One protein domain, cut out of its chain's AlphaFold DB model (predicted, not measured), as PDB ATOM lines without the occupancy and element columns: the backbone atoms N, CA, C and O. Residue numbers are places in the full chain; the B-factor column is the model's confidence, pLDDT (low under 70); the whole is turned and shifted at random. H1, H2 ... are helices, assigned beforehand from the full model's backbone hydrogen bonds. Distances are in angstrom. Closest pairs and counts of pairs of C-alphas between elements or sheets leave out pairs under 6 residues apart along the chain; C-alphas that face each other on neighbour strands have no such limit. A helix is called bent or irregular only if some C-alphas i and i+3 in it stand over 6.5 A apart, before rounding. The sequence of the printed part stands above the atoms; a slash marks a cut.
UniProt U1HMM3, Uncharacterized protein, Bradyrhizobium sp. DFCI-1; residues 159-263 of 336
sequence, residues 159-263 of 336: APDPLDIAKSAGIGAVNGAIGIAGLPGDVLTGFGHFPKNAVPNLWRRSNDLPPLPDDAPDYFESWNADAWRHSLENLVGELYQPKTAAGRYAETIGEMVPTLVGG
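Overview. This is residues 159 to 263 of the 336 residues of an uncharacterized protein of Bradyrhizobium sp. DFCI-1 (UniProt U1HMM3). A long, kinked helix, H1, is the core of a loose, elongated model; H4 crosses one side of it at a steep tilt, and H3 packs on roughly the opposite side with its residues 225 to 229. H2, a short helix, sits near the kink of H1, and a long loop, residues 207 to 224, turns at that end of the long axis and folds back to H3. The printed part has 105 residues with four named helices, in the order H1, H2, H3, H4, and no named strand; the class is all helix. The whole is loose, with a radius of gyration of the C-alphas of 16.9 A, and spans 57 by 30 by 25 A.

Arrangement. Start at H1, residues 162 to 190, which has a kink of 56 degrees near residue 184; it is irregular, with C-alphas 181 and 184 standing 7.1 A apart. Next look at H4, residues 245 to 261, which touches H1; their closest C-alphas, those of Gly 176 and Glu 255, are 3.8 A apart. The two run the same way at a steep tilt of 55 degrees. H4 has a kink of 26 degrees near residue 255 and is only just irregular, with C-alphas 255 and 258 standing 6.7 A apart. H3, residues 225 to 236, touches H1 with residues 225 to 229 alone, and H1 touches H3 with residues 175 to 186 alone. Their closest C-alphas, those of Gly 182 and Ala 225, are 4.4 A apart, and the helices run opposite ways at a steep tilt of 44 degrees. H2, residues 198 to 206, is close to H1 but not clearly touching, about perpendicular at 75 degrees; the closest C-alphas, those of Pro 184 and Val 199, are 6.6 A apart. H2 is apart from H3 and H4, and H3 is apart from H4. In H2 and H3 every O i to N i+4 pair is within hydrogen-bond range; in H1 it is 23 of 25 and in H4 10 of 13.

Along the chain. Find C-alpha 162 at (-10.051, -6.789, 52.215); from there H1 runs 36.8 A to C-alpha 190 at (22.037, -21.649, 42.130). H2 goes from Ala 198 to Ser 206 in 12.4 A, and H3 from Ala 225 to Val 236 in 16.3 A. H4 begins at Ala 245 and runs 24.8 A to C-alpha 261 at (7.332, -18.531, 63.217).

Size, cuts and confidence. The two C-alphas farthest apart, those of Ala 159 and Pro 213, are 57.0 A apart. The printed part has no cut. Its one long link is that from H2 to H3, with 18 residues; the links from H1 to H2 and from H3 to H4 are short. The mean pLDDT of the printed part is 83.9; look for values under 70 at residues 185 to 194, residue 221 and residues 262 to 263.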
ATOM      1  N   ALA A 159      -9.547   1.177  45.644       84.94
ATOM      2  CA  ALA A 159      -9.687   0.957  47.078       84.94
ATOM      3  C   ALA A 159      -9.271  -0.484  47.435       84.94
ATOM      4  O   ALA A 159      -9.591  -1.408  46.682       84.94
ATOM      5  N   PRO A 160      -8.533  -0.686  48.540       85.31
ATOM      6  CA  PRO A 160      -8.067  -2.007  48.932       85.31
ATOM      7  C   PRO A 160      -9.257  -2.936  49.185       85.31
ATOM      8  O   PRO A 160     -10.128  -2.629  49.998       85.31
ATOM      9  N   ASP A 161      -9.278  -4.071  48.490       93.38
ATOM     10  CA  ASP A 161     -10.251  -5.132  48.724       93.38
ATOM     11  C   ASP A 161      -9.762  -5.995  49.905       93.38
ATOM     12  O   ASP A 161      -8.724  -6.657  49.788       93.38
ATOM     13  N   PRO A 162     -10.462  -6.000  51.056       88.00
ATOM     14  CA  PRO A 162     -10.051  -6.789  52.215       88.00
ATOM     15  C   PRO A 162     -10.011  -8.294  51.913       88.00
ATOM     16  O   PRO A 162      -9.205  -9.012  52.512       88.00
ATOM     17  N   LEU A 163     -10.825  -8.778  50.966       91.56
ATOM     18  CA  LEU A 163     -10.829 -10.185  50.570       91.56
ATOM     19  C   LEU A 163      -9.558 -10.555  49.793       91.56
ATOM     20  O   LEU A 163      -9.001 -11.629  50.015       91.56
ATOM     21  N   ASP A 164      -9.078  -9.662  48.922       92.62
ATOM     22  CA  ASP A 164      -7.815  -9.838  48.195       92.62
ATOM     23  C   ASP A 164      -6.627  -9.878  49.163       92.62
ATOM     24  O   ASP A 164      -5.766 -10.746  49.045       92.62
ATOM     25  N   ILE A 165      -6.614  -9.001  50.172       90.31
ATOM     26  CA  ILE A 165      -5.560  -8.950  51.198       90.31
ATOM     27  C   ILE A 165      -5.519 -10.245  52.017       90.31
ATOM     28  O   ILE A 165      -4.450 -10.837  52.170       90.31
ATOM     29  N   ALA A 166      -6.668 -10.709  52.517       90.81
ATOM     30  CA  ALA A 166      -6.735 -11.919  53.335       90.81
ATOM     31  C   ALA A 166      -6.318 -13.175  52.552       90.81
ATOM     32  O   ALA A 166      -5.525 -13.978  53.047       90.81
ATOM     33  N   LYS A 167      -6.800 -13.322  51.309       92.44
ATOM     34  CA  LYS A 167      -6.418 -14.443  50.434       92.44
ATOM     35  C   LYS A 167      -4.932 -14.413  50.098       92.44
ATOM     36  O   LYS A 167      -4.261 -15.433  50.221       92.44
ATOM     37  N   SER A 168      -4.416 -13.239  49.741       93.62
ATOM     38  CA  SER A 168      -3.008 -13.075  49.385       93.62
ATOM     39  C   SER A 168      -2.085 -13.346  50.571       93.62
ATOM     40  O   SER A 168      -1.071 -14.005  50.396       93.62
ATOM     41  N   ALA A 169      -2.449 -12.935  51.791       91.06
ATOM     42  CA  ALA A 169      -1.675 -13.266  52.991       91.06
ATOM     43  C   ALA A 169      -1.601 -14.781  53.250       91.06
ATOM     44  O   ALA A 169      -0.529 -15.306  53.557       91.06
ATOM     45  N   GLY A 170      -2.729 -15.489  53.111       90.50
ATOM     46  CA  GLY A 170      -2.773 -16.945  53.265       90.50
ATOM     47  C   GLY A 170      -1.905 -17.662  52.232       90.50
ATOM     48  O   GLY A 170      -1.142 -18.561  52.577       90.50
ATOM     49  N   ILE A 171      -1.961 -17.212  50.979       91.06
ATOM     50  CA  ILE A 171      -1.149 -17.764  49.885       91.06
ATOM     51  C   ILE A 171       0.317 -17.417  50.064       91.06
ATOM     52  O   ILE A 171       1.156 -18.277  49.852       91.06
ATOM     53  N   GLY A 172       0.620 -16.220  50.561       89.00
ATOM     54  CA  GLY A 172       1.967 -15.843  50.953       89.00
ATOM     55  C   GLY A 172       2.556 -16.824  51.959       89.00
ATOM     56  O   GLY A 172       3.669 -17.293  51.774       89.00
ATOM     57  N   ALA A 173       1.805 -17.225  52.989       89.94
ATOM     58  CA  ALA A 173       2.290 -18.224  53.945       89.94
ATOM     59  C   ALA A 173       2.556 -19.593  53.290       89.94
ATOM     60  O   ALA A 173       3.550 -20.244  53.618       89.94
ATOM     61  N   VAL A 174       1.709 -20.009  52.344       89.56
ATOM     62  CA  VAL A 174       1.910 -21.239  51.562       89.56
ATOM     63  C   VAL A 174       3.144 -21.118  50.664       89.56
ATOM     64  O   VAL A 174       4.007 -21.986  50.721       89.56
ATOM     65  N   ASN A 175       3.291 -20.024  49.915       88.56
ATOM     66  CA  ASN A 175       4.455 -19.744  49.070       88.56
ATOM     67  C   ASN A 175       5.741 -19.637  49.891       88.56
ATOM     68  O   ASN A 175       6.775 -20.142  49.471       88.56
ATOM     69  N   GLY A 176       5.685 -19.060  51.091       84.38
ATOM     70  CA  GLY A 176       6.807 -19.029  52.026       84.38
ATOM     71  C   GLY A 176       7.194 -20.425  52.508       84.38
ATOM     72  O   GLY A 176       8.378 -20.745  52.584       84.38
ATOM     73  N   ALA A 177       6.213 -21.286  52.791       85.88
ATOM     74  CA  ALA A 177       6.466 -22.675  53.164       85.88
ATOM     75  C   ALA A 177       7.038 -23.488  51.990       85.88
ATOM     76  O   ALA A 177       8.002 -24.225  52.186       85.88
ATOM     77  N   ILE A 178       6.500 -23.310  50.777       85.00
ATOM     78  CA  ILE A 178       7.035 -23.901  49.539       85.00
ATOM     79  C   ILE A 178       8.461 -23.414  49.304       85.00
ATOM     80  O   ILE A 178       9.338 -24.226  49.038       85.00
ATOM     81  N   GLY A 179       8.709 -22.112  49.451       82.00
ATOM     82  CA  GLY A 179      10.030 -21.516  49.312       82.00
ATOM     83  C   GLY A 179      11.019 -22.164  50.268       82.00
ATOM     84  O   GLY A 179      12.057 -22.637  49.830       82.00
ATOM     85  N   ILE A 180      10.672 -22.300  51.553       82.56
ATOM     86  CA  ILE A 180      11.525 -22.985  52.537       82.56
ATOM     87  C   ILE A 180      11.738 -24.464  52.182       82.56
ATOM     88  O   ILE A 180      12.855 -24.961  52.317       82.56
ATOM     89  N   ALA A 181      10.702 -25.166  51.719       78.81
ATOM     90  CA  ALA A 181      10.808 -26.565  51.312       78.81
ATOM     91  C   ALA A 181      11.645 -26.754  50.030       78.81
ATOM     92  O   ALA A 181      12.333 -27.766  49.902       78.81
ATOM     93  N   GLY A 182      11.608 -25.784  49.112       77.88
ATOM     94  CA  GLY A 182      12.342 -25.760  47.843       77.88
ATOM     95  C   GLY A 182      13.750 -25.169  47.940       77.88
ATOM     96  O   GLY A 182      14.583 -25.459  47.084       77.88
ATOM     97  N   LEU A 183      14.066 -24.421  49.009       81.50
ATOM     98  CA  LEU A 183      15.392 -23.837  49.256       81.50
ATOM     99  C   LEU A 183      16.544 -24.831  49.061       81.50
ATOM    100  O   LEU A 183      17.559 -24.427  48.497       81.50
ATOM    101  N   PRO A 184      16.454 -26.103  49.492       71.94
ATOM    102  CA  PRO A 184      17.537 -27.031  49.238       71.94
ATOM    103  C   PRO A 184      17.738 -27.288  47.739       71.94
ATOM    104  O   PRO A 184      18.873 -27.240  47.289       71.94
ATOM    105  N   GLY A 185      16.676 -27.469  46.949       68.94
ATOM    106  CA  GLY A 185      16.775 -27.635  45.493       68.94
ATOM    107  C   GLY A 185      17.303 -26.382  44.783       68.94
ATOM    108  O   GLY A 185      18.203 -26.474  43.942       68.94
ATOM    109  N   ASP A 186      16.816 -25.204  45.180       69.38
ATOM    110  CA  ASP A 186      17.163 -23.920  44.552       69.38
ATOM    111  C   ASP A 186      18.595 -23.466  44.895       69.38
ATOM    112  O   ASP A 186      19.310 -22.907  44.059       69.38
ATOM    113  N   VAL A 187      19.070 -23.736  46.118       66.50
ATOM    114  CA  VAL A 187      20.467 -23.473  46.508       66.50
ATOM    115  C   VAL A 187      21.417 -24.413  45.765       66.50
ATOM    116  O   VAL A 187      22.486 -23.972  45.334       66.50
ATOM    117  N   LEU A 188      21.032 -25.681  45.578       60.69
ATOM    118  CA  LEU A 188      21.833 -26.662  44.840       60.69
ATOM    119  C   LEU A 188      21.980 -26.281  43.358       60.69
ATOM    120  O   LEU A 188      23.081 -26.381  42.815       60.69
ATOM    121  N   THR A 189      20.918 -25.771  42.725       65.12
ATOM    122  CA  THR A 189      20.975 -25.273  41.338       65.12
ATOM    123  C   THR A 189      21.688 -23.922  41.223       65.12
ATOM    124  O   THR A 189      22.435 -23.707  40.268       65.12
ATOM    125  N   GLY A 190      21.513 -23.018  42.193       67.69
ATOM    126  CA  GLY A 190      22.037 -21.649  42.130       67.69
ATOM    127  C   GLY A 190      23.513 -21.468  42.512       67.69
ATOM    128  O   GLY A 190      24.171 -20.580  41.968       67.69
ATOM    129  N   PHE A 191      24.057 -22.269  43.436       64.50
ATOM    130  CA  PHE A 191      25.419 -22.053  43.962       64.50
ATOM    131  C   PHE A 191      26.533 -22.845  43.270       64.50
ATOM    132  O   PHE A 191      27.700 -22.619  43.582       64.50
ATOM    133  N   GLY A 192      26.205 -23.687  42.288       53.34
ATOM    134  CA  GLY A 192      27.183 -24.443  41.510       53.34
ATOM    135  C   GLY A 192      27.829 -25.584  42.304       53.34
ATOM    136  O   GLY A 192      28.506 -25.367  43.301       53.34
ATOM    137  N   HIS A 193      27.641 -26.815  41.815       61.91
ATOM    138  CA  HIS A 193      28.337 -28.033  42.256       61.91
ATOM    139  C   HIS A 193      28.399 -28.237  43.778       61.91
ATOM    140  O   HIS A 193      29.453 -28.516  44.350       61.91
ATOM    141  N   PHE A 194      27.253 -28.166  44.449       69.44
ATOM    142  CA  PHE A 194      27.139 -28.882  45.712       69.44
ATOM    143  C   PHE A 194      27.068 -30.393  45.437       69.44
ATOM    144  O   PHE A 194      26.506 -30.797  44.415       69.44
ATOM    145  N   PRO A 195      27.622 -31.244  46.321       73.56
ATOM    146  CA  PRO A 195      27.456 -32.684  46.196       73.56
ATOM    147  C   PRO A 195      25.960 -32.997  46.183       73.56
ATOM    148  O   PRO A 195      25.254 -32.602  47.116       73.56
ATOM    149  N   LYS A 196      25.491 -33.713  45.155       78.00
ATOM    150  CA  LYS A 196      24.073 -34.079  44.954       78.00
ATOM    151  C   LYS A 196      23.439 -34.699  46.212       78.00
ATOM    152  O   LYS A 196      22.266 -34.498  46.504       78.00
ATOM    153  N   ASN A 197      24.262 -35.338  47.046       82.31
ATOM    154  CA  ASN A 197      23.838 -36.019  48.266       82.31
ATOM    155  C   ASN A 197      23.969 -35.197  49.558       82.31
ATOM    156  O   ASN A 197      23.609 -35.698  50.621       82.31
ATOM    157  N   ALA A 198      24.449 -33.950  49.522       82.38
ATOM    158  CA  ALA A 198      24.718 -33.171  50.737       82.38
ATOM    159  C   ALA A 198      23.449 -32.873  51.556       82.38
ATOM    160  O   ALA A 198      23.409 -33.132  52.760       82.38
ATOM    161  N   VAL A 199      22.400 -32.367  50.904       80.44
ATOM    162  CA  VAL A 199      21.099 -32.107  51.541       80.44
ATOM    163  C   VAL A 199      20.396 -33.412  51.946       80.44
ATOM    164  O   VAL A 199      20.022 -33.522  53.119       80.44
ATOM    165  N   PRO A 200      20.248 -34.419  51.056       82.50
ATOM    166  CA  PRO A 200      19.646 -35.700  51.425       82.50
ATOM    167  C   PRO A 200      20.331 -36.342  52.628       82.50
ATOM    168  O   PRO A 200      19.662 -36.821  53.541       82.50
ATOM    169  N   ASN A 201      21.666 -36.322  52.662       85.69
ATOM    170  CA  ASN A 201      22.428 -36.920  53.751       85.69
ATOM    171  C   ASN A 201      22.320 -36.111  55.039       85.69
ATOM    172  O   ASN A 201      22.313 -36.717  56.106       85.69
ATOM    173  N   LEU A 202      22.180 -34.782  54.978       83.06
ATOM    174  CA  LEU A 202      21.914 -33.973  56.167       83.06
ATOM    175  C   LEU A 202      20.557 -34.327  56.790       83.06
ATOM    176  O   LEU A 202      20.487 -34.570  57.994       83.06
ATOM    177  N   TRP A 203      19.506 -34.423  55.971       84.56
ATOM    178  CA  TRP A 203      18.169 -34.810  56.432       84.56
ATOM    179  C   TRP A 203      18.117 -36.265  56.916       84.56
ATOM    180  O   TRP A 203      17.535 -36.563  57.958       84.56
ATOM    181  N   ARG A 204      18.760 -37.202  56.212       89.94
ATOM    182  CA  ARG A 204      18.840 -38.605  56.653       89.94
ATOM    183  C   ARG A 204      19.603 -38.726  57.965       89.94
ATOM    184  O   ARG A 204      19.132 -39.400  58.874       89.94
ATOM    185  N   ARG A 205      20.711 -37.996  58.108       88.88
ATOM    186  CA  ARG A 205      21.492 -37.936  59.346       88.88
ATOM    187  C   ARG A 205      20.697 -37.365  60.517       88.88
ATOM    188  O   ARG A 205      20.866 -37.856  61.623       88.88
ATOM    189  N   SER A 206      19.834 -36.367  60.304       86.75
ATOM    190  CA  SER A 206      18.970 -35.857  61.382       86.75
ATOM    191  C   SER A 206      17.865 -36.835  61.799       86.75
ATOM    192  O   SER A 206      17.248 -36.625  62.835       86.75
ATOM    193  N   ASN A 207      17.611 -37.880  61.007       91.12
ATOM    194  CA  ASN A 207      16.610 -38.918  61.270       91.12
ATOM    195  C   ASN A 207      17.247 -40.302  61.525       91.12
ATOM    196  O   ASN A 207      16.566 -41.314  61.382       91.12
ATOM    197  N   ASP A 208      18.547 -40.358  61.842       95.12
ATOM    198  CA  ASP A 208      19.315 -41.596  62.071       95.12
ATOM    199  C   ASP A 208      19.240 -42.625  60.921       95.12
ATOM    200  O   ASP A 208      19.402 -43.833  61.110       95.12
ATOM    201  N   LEU A 209      19.028 -42.153  59.690       93.19
ATOM    202  CA  LEU A 209      19.043 -42.978  58.485       93.19
ATOM    203  C   LEU A 209      20.458 -43.024  57.881       93.19
ATOM    204  O   LEU A 209      21.150 -42.001  57.851       93.19
ATOM    205  N   PRO A 210      20.895 -44.176  57.331       93.00
ATOM    206  CA  PRO A 210      22.211 -44.296  56.710       93.00
ATOM    207  C   PRO A 210      22.327 -43.356  55.499       93.00
ATOM    208  O   PRO A 210      21.329 -43.181  54.783       93.00
ATOM    209  N   PRO A 211      23.508 -42.758  55.257       93.81
ATOM    210  CA  PRO A 211      23.724 -41.860  54.128       93.81
ATOM    211  C   PRO A 211      23.499 -42.590  52.801       93.81
ATOM    212  O   PRO A 211      23.748 -43.790  52.681       93.81
ATOM    213  N   LEU A 212      22.998 -41.857  51.813       92.12
ATOM    214  CA  LEU A 212      22.867 -42.338  50.444       92.12
ATOM    215  C   LEU A 212      24.259 -42.472  49.807       92.12
ATOM    216  O   LEU A 212      25.120 -41.624  50.075       92.12
ATOM    217  N   PRO A 213      24.479 -43.513  48.985       91.81
ATOM    218  CA  PRO A 213      25.728 -43.689  48.258       91.81
ATOM    219  C   PRO A 213      25.894 -42.611  47.176       91.81
ATOM    220  O   PRO A 213      24.919 -42.002  46.731       91.81
ATOM    221  N   ASP A 214      27.141 -42.357  46.771       88.62
ATOM    222  CA  ASP A 214      27.502 -41.262  45.857       88.62
ATOM    223  C   ASP A 214      26.861 -41.368  44.460       88.62
ATOM    224  O   ASP A 214      26.738 -40.365  43.761       88.62
ATOM    225  N   ASP A 215      26.406 -42.561  44.085       89.62
ATOM    226  CA  ASP A 215      25.746 -42.904  42.824       89.62
ATOM    227  C   ASP A 215      24.207 -42.919  42.903       89.62
ATOM    228  O   ASP A 215      23.544 -43.258  41.919       89.62
ATOM    229  N   ALA A 216      23.617 -42.554  44.046       86.56
ATOM    230  CA  ALA A 216      22.166 -42.487  44.179       86.56
ATOM    231  C   ALA A 216      21.561 -41.487  43.167       86.56
ATOM    232  O   ALA A 216      22.092 -40.385  42.996       86.56
ATOM    233  N   PRO A 217      20.444 -41.837  42.499       81.06
ATOM    234  CA  PRO A 217      19.795 -40.938  41.556       81.06
ATOM    235  C   PRO A 217      19.312 -39.669  42.266       81.06
ATOM    236  O   PRO A 217      18.923 -39.693  43.436       81.06
ATOM    237  N   ASP A 218      19.360 -38.552  41.546       74.25
ATOM    238  CA  ASP A 218      19.113 -37.225  42.097       74.25
ATOM    239  C   ASP A 218      17.611 -36.992  42.307       74.25
ATOM    240  O   ASP A 218      16.903 -36.433  41.472       74.25
ATOM    241  N   TYR A 219      17.091 -37.483  43.432       70.12
ATOM    242  CA  TYR A 219      15.679 -37.319  43.781       70.12
ATOM    243  C   TYR A 219      15.313 -35.843  44.020       70.12
ATOM    244  O   TYR A 219      14.155 -35.465  43.846       70.12
ATOM    245  N   PHE A 220      16.289 -35.001  44.380       70.19
ATOM    246  CA  PHE A 220      16.060 -33.613  44.789       70.19
ATOM    247  C   PHE A 220      16.212 -32.594  43.656       70.19
ATOM    248  O   PHE A 220      15.648 -31.509  43.778       70.19
ATOM    249  N   GLU A 221      16.853 -32.933  42.531       66.88
ATOM    250  CA  GLU A 221      16.797 -32.107  41.306       66.88
ATOM    251  C   GLU A 221      15.346 -31.868  40.839       66.88
ATOM    252  O   GLU A 221      15.034 -30.821  40.274       66.88
ATOM    253  N   SER A 222      14.435 -32.802  41.140       70.81
ATOM    254  CA  SER A 222      13.000 -32.660  40.863       70.81
ATOM    255  C   SER A 222      12.220 -31.866  41.921       70.81
ATOM    256  O   SER A 222      11.047 -31.569  41.710       70.81
ATOM    257  N   TRP A 223      12.833 -31.524  43.062       73.44
ATOM    258  CA  TRP A 223      12.187 -30.868  44.210       73.44
ATOM    259  C   TRP A 223      12.616 -29.399  44.327       73.44
ATOM    260  O   TRP A 223      13.100 -28.951  45.367       73.44
ATOM    261  N   ASN A 224      12.447 -28.639  43.247       82.88
ATOM    262  CA  ASN A 224      12.570 -27.179  43.277       82.88
ATOM    263  C   ASN A 224      11.227 -26.520  43.653       82.88
ATOM    264  O   ASN A 224      10.182 -27.183  43.705       82.88
ATOM    265  N   ALA A 225      11.251 -25.218  43.954       80.69
ATOM    266  CA  ALA A 225      10.041 -24.487  44.343       80.69
ATOM    267  C   ALA A 225       8.950 -24.529  43.254       80.69
ATOM    268  O   ALA A 225       7.766 -24.648  43.577       80.69
ATOM    269  N   ASP A 226       9.342 -24.512  41.976       83.81
ATOM    270  CA  ASP A 226       8.420 -24.575  40.837       83.81
ATOM    271  C   ASP A 226       7.704 -25.930  40.749       83.81
ATOM    272  O   ASP A 226       6.500 -25.984  40.504       83.81
ATOM    273  N   ALA A 227       8.403 -27.034  41.014       84.50
ATOM    274  CA  ALA A 227       7.835 -28.378  41.024       84.50
ATOM    275  C   ALA A 227       6.836 -28.556  42.172       84.50
ATOM    276  O   ALA A 227       5.753 -29.113  41.974       84.50
ATOM    277  N   TRP A 228       7.157 -28.031  43.359       83.62
ATOM    278  CA  TRP A 228       6.228 -28.013  44.492       83.62
ATOM    279  C   TRP A 228       4.998 -27.158  44.210       83.62
ATOM    280  O   TRP A 228       3.876 -27.584  44.498       83.62
ATOM    281  N   ARG A 229       5.195 -25.982  43.608       87.50
ATOM    282  CA  ARG A 229       4.103 -25.103  43.196       87.50
ATOM    283  C   ARG A 229       3.201 -25.788  42.174       87.50
ATOM    284  O   ARG A 229       2.000 -25.866  42.407       87.50
ATOM    285  N   HIS A 230       3.765 -26.356  41.111       89.56
ATOM    286  CA  HIS A 230       3.003 -27.091  40.104       89.56
ATOM    287  C   HIS A 230       2.290 -28.312  40.685       89.56
ATOM    288  O   HIS A 230       1.141 -28.571  40.337       89.56
ATOM    289  N   SER A 231       2.923 -29.055  41.594       88.44
ATOM    290  CA  SER A 231       2.271 -30.188  42.253       88.44
ATOM    291  C   SER A 231       1.081 -29.748  43.106       88.44
ATOM    292  O   SER A 231       0.070 -30.451  43.138       88.44
ATOM    293  N   LEU A 232       1.182 -28.606  43.791       86.88
ATOM    294  CA  LEU A 232       0.065 -28.030  44.537       86.88
ATOM    295  C   LEU A 232      -1.025 -27.523  43.597       86.88
ATOM    296  O   LEU A 232      -2.184 -27.874  43.791       86.88
ATOM    297  N   GLU A 233      -0.671 -26.777  42.554       91.62
ATOM    298  CA  GLU A 233      -1.624 -26.262  41.565       91.62
ATOM    299  C   GLU A 233      -2.374 -27.391  40.841       91.62
ATOM    300  O   GLU A 233      -3.575 -27.287  40.603       91.62
ATOM    301  N   ASN A 234      -1.715 -28.521  40.576       94.12
ATOM    302  CA  ASN A 234      -2.363 -29.713  40.026       94.12
ATOM    303  C   ASN A 234      -3.385 -30.339  40.989       94.12
ATOM    304  O   ASN A 234      -4.330 -30.986  40.540       94.12
ATOM    305  N   LEU A 235      -3.196 -30.182  42.303       91.19
ATOM    306  CA  LEU A 235      -4.035 -30.807  43.326       91.19
ATOM    307  C   LEU A 235      -5.189 -29.906  43.777       91.19
ATOM    308  O   LEU A 235      -6.297 -30.398  43.987       91.19
ATOM    309  N   VAL A 236      -4.942 -28.603  43.939       93.38
ATOM    310  CA  VAL A 236      -5.934 -27.637  44.448       93.38
ATOM    311  C   VAL A 236      -6.449 -26.653  43.394       93.38
ATOM    312  O   VAL A 236      -7.367 -25.886  43.681       93.38
ATOM    313  N   GLY A 237      -5.904 -26.690  42.177       95.94
ATOM    314  CA  GLY A 237      -6.144 -25.692  41.139       95.94
ATOM    315  C   GLY A 237      -5.169 -24.516  41.221       95.94
ATOM    316  O   GLY A 237      -4.329 -24.436  42.116       95.94
ATOM    317  N   GLU A 238      -5.285 -23.589  40.268       94.50
ATOM    318  CA  GLU A 238      -4.409 -22.419  40.191       94.50
ATOM    319  C   GLU A 238      -4.456 -21.614  41.500       94.50
ATOM    320  O   GLU A 238      -5.525 -21.198  41.965       94.50
ATOM    321  N   LEU A 239      -3.285 -21.404  42.109       93.62
ATOM    322  CA  LEU A 239      -3.168 -20.619  43.331       93.62
ATOM    323  C   LEU A 239      -3.605 -19.181  43.043       93.62
ATOM    324  O   LEU A 239      -3.223 -18.578  42.041       93.62
ATOM    325  N   TYR A 240      -4.422 -18.619  43.933       94.62
ATOM    326  CA  TYR A 240      -4.964 -17.282  43.725       94.62
ATOM    327  C   TYR A 240      -3.845 -16.236  43.620       94.62
ATOM    328  O   TYR A 240      -2.984 -16.120  44.488       94.62
ATOM    329  N   GLN A 241      -3.886 -15.453  42.545       95.38
ATOM    330  CA  GLN A 241      -2.938 -14.370  42.310       95.38
ATOM    331  C   GLN A 241      -3.505 -13.047  42.847       95.38
ATOM    332  O   GLN A 241      -4.655 -12.711  42.526       95.38
ATOM    333  N   PRO A 242      -2.730 -12.262  43.620       93.00
ATOM    334  CA  PRO A 242      -3.199 -10.991  44.151       93.00
ATOM    335  C   PRO A 242      -3.578 -10.019  43.038       93.00
ATOM    336  O   PRO A 242      -2.777  -9.706  42.148       93.00
ATOM    337  N   LYS A 243      -4.791  -9.473  43.116       94.38
ATOM    338  CA  LYS A 243      -5.307  -8.559  42.087       94.38
ATOM    339  C   LYS A 243      -4.935  -7.110  42.371       94.38
ATOM    340  O   LYS A 243      -4.749  -6.328  41.437       94.38
ATOM    341  N   THR A 244      -4.799  -6.744  43.643       93.06
ATOM    342  CA  THR A 244      -4.478  -5.377  44.063       93.06
ATOM    343  C   THR A 244      -3.032  -5.253  44.536       93.06
ATOM    344  O   THR A 244      -2.361  -6.228  44.877       93.06
ATOM    345  N   ALA A 245      -2.533  -4.015  44.593       91.44
ATOM    346  CA  ALA A 245      -1.220  -3.741  45.172       91.44
ATOM    347  C   ALA A 245      -1.156  -4.139  46.658       91.44
ATOM    348  O   ALA A 245      -0.133  -4.649  47.104       91.44
ATOM    349  N   ALA A 246      -2.245  -3.940  47.409       88.19
ATOM    350  CA  ALA A 246      -2.323  -4.316  48.819       88.19
ATOM    351  C   ALA A 246      -2.260  -5.840  49.007       88.19
ATOM    352  O   ALA A 246      -1.547  -6.306  49.894       88.19
ATOM    353  N   GLY A 247      -2.918  -6.604  48.130       92.50
ATOM    354  CA  GLY A 247      -2.807  -8.061  48.087       92.50
ATOM    355  C   GLY A 247      -1.363  -8.531  47.905       92.50
ATOM    356  O   GLY A 247      -0.879  -9.323  48.705       92.50
ATOM    357  N   ARG A 248      -0.613  -7.973  46.942       92.06
ATOM    358  CA  ARG A 248       0.803  -8.354  46.725       92.06
ATOM    359  C   ARG A 248       1.691  -8.087  47.943       92.06
ATOM    360  O   ARG A 248       2.567  -8.888  48.256       92.06
ATOM    361  N   TYR A 249       1.463  -6.978  48.652       89.94
ATOM    362  CA  TYR A 249       2.169  -6.719  49.912       89.94
ATOM    363  C   TYR A 249       1.808  -7.748  50.980       89.94
ATOM    364  O   TYR A 249       2.690  -8.216  51.694       89.94
ATOM    365  N   ALA A 250       0.530  -8.112  51.080       90.25
ATOM    366  CA  ALA A 250       0.070  -9.122  52.019       90.25
ATOM    367  C   ALA A 250       0.672 -10.504  51.713       90.25
ATOM    368  O   ALA A 250       1.117 -11.173  52.641       90.25
ATOM    369  N   GLU A 251       0.775 -10.885  50.436       92.62
ATOM    370  CA  GLU A 251       1.489 -12.090  49.991       92.62
ATOM    371  C   GLU A 251       2.959 -12.054  50.411       92.62
ATOM    372  O   GLU A 251       3.413 -12.949  51.117       92.62
ATOM    373  N   THR A 252       3.673 -10.968  50.103       88.88
ATOM    374  CA  THR A 252       5.095 -10.821  50.466       88.88
ATOM    375  C   THR A 252       5.315 -10.923  51.981       88.88
ATOM    376  O   THR A 252       6.289 -11.512  52.446       88.88
ATOM    377  N   ILE A 253       4.421 -10.336  52.785       87.44
ATOM    378  CA  ILE A 253       4.491 -10.437  54.248       87.44
ATOM    379  C   ILE A 253       4.206 -11.875  54.688       87.44
ATOM    380  O   ILE A 253       4.929 -12.401  55.534       87.44
ATOM    381  N   GLY A 254       3.192 -12.513  54.097       87.75
ATOM    382  CA  GLY A 254       2.850 -13.912  54.329       87.75
ATOM    383  C   GLY A 254       4.027 -14.850  54.064       87.75
ATOM    384  O   GLY A 254       4.299 -15.711  54.894       87.75
ATOM    385  N   GLU A 255       4.789 -14.624  52.993       89.81
ATOM    386  CA  GLU A 255       5.986 -15.413  52.649       89.81
ATOM    387  C   GLU A 255       7.065 -15.366  53.736       89.81
ATOM    388  O   GLU A 255       7.814 -16.324  53.939       89.81
ATOM    389  N   MET A 256       7.119 -14.276  54.501       86.75
ATOM    390  CA  MET A 256       8.059 -14.134  55.610       86.75
ATOM    391  C   MET A 256       7.565 -14.799  56.901       86.75
ATOM    392  O   MET A 256       8.383 -15.093  57.777       86.75
ATOM    393  N   VAL A 257       6.261 -15.067  57.046       88.19
ATOM    394  CA  VAL A 257       5.679 -15.614  58.285       88.19
ATOM    395  C   VAL A 257       6.259 -16.984  58.649       88.19
ATOM    396  O   VAL A 257       6.685 -17.122  59.797       88.19
ATOM    397  N   PRO A 258       6.363 -17.977  57.743       78.06
ATOM    398  CA  PRO A 258       6.966 -19.269  58.076       78.06
ATOM    399  C   PRO A 258       8.395 -19.134  58.611       78.06
ATOM    400  O   PRO A 258       8.762 -19.775  59.593       78.06
ATOM    401  N   THR A 259       9.170 -18.214  58.033       78.31
ATOM    402  CA  THR A 259      10.532 -17.909  58.485       78.31
ATOM    403  C   THR A 259      10.522 -17.299  59.894       78.31
ATOM    404  O   THR A 259      11.346 -17.648  60.739       78.31
ATOM    405  N   LEU A 260       9.569 -16.414  60.192       73.69
ATOM    406  CA  LEU A 260       9.438 -15.770  61.504       73.69
ATOM    407  C   LEU A 260       8.926 -16.725  62.596       73.69
ATOM    408  O   LEU A 260       9.400 -16.659  63.730       73.69
ATOM    409  N   VAL A 261       7.978 -17.606  62.267       75.88
ATOM    410  CA  VAL A 261       7.332 -18.531  63.217       75.88
ATOM    411  C   VAL A 261       8.180 -19.781  63.457       75.88
ATOM    412  O   VAL A 261       8.209 -20.284  64.577       75.88
ATOM    413  N   GLY A 262       8.937 -20.241  62.456       66.25
ATOM    414  CA  GLY A 262       9.798 -21.425  62.551       66.25
ATOM    415  C   GLY A 262      11.001 -21.295  63.494       66.25
ATOM    416  O   GLY A 262      11.757 -22.249  63.631       66.25
ATOM    417  N   GLY A 263      11.212 -20.142  64.146       51.06
ATOM    418  CA  GLY A 263      12.259 -19.910  65.157       51.06
ATOM    419  C   GLY A 263      13.687 -19.834  64.598       51.06
ATOM    420  O   GLY A 263      14.462 -18.954  64.983       51.06
TER     421      GLY A 263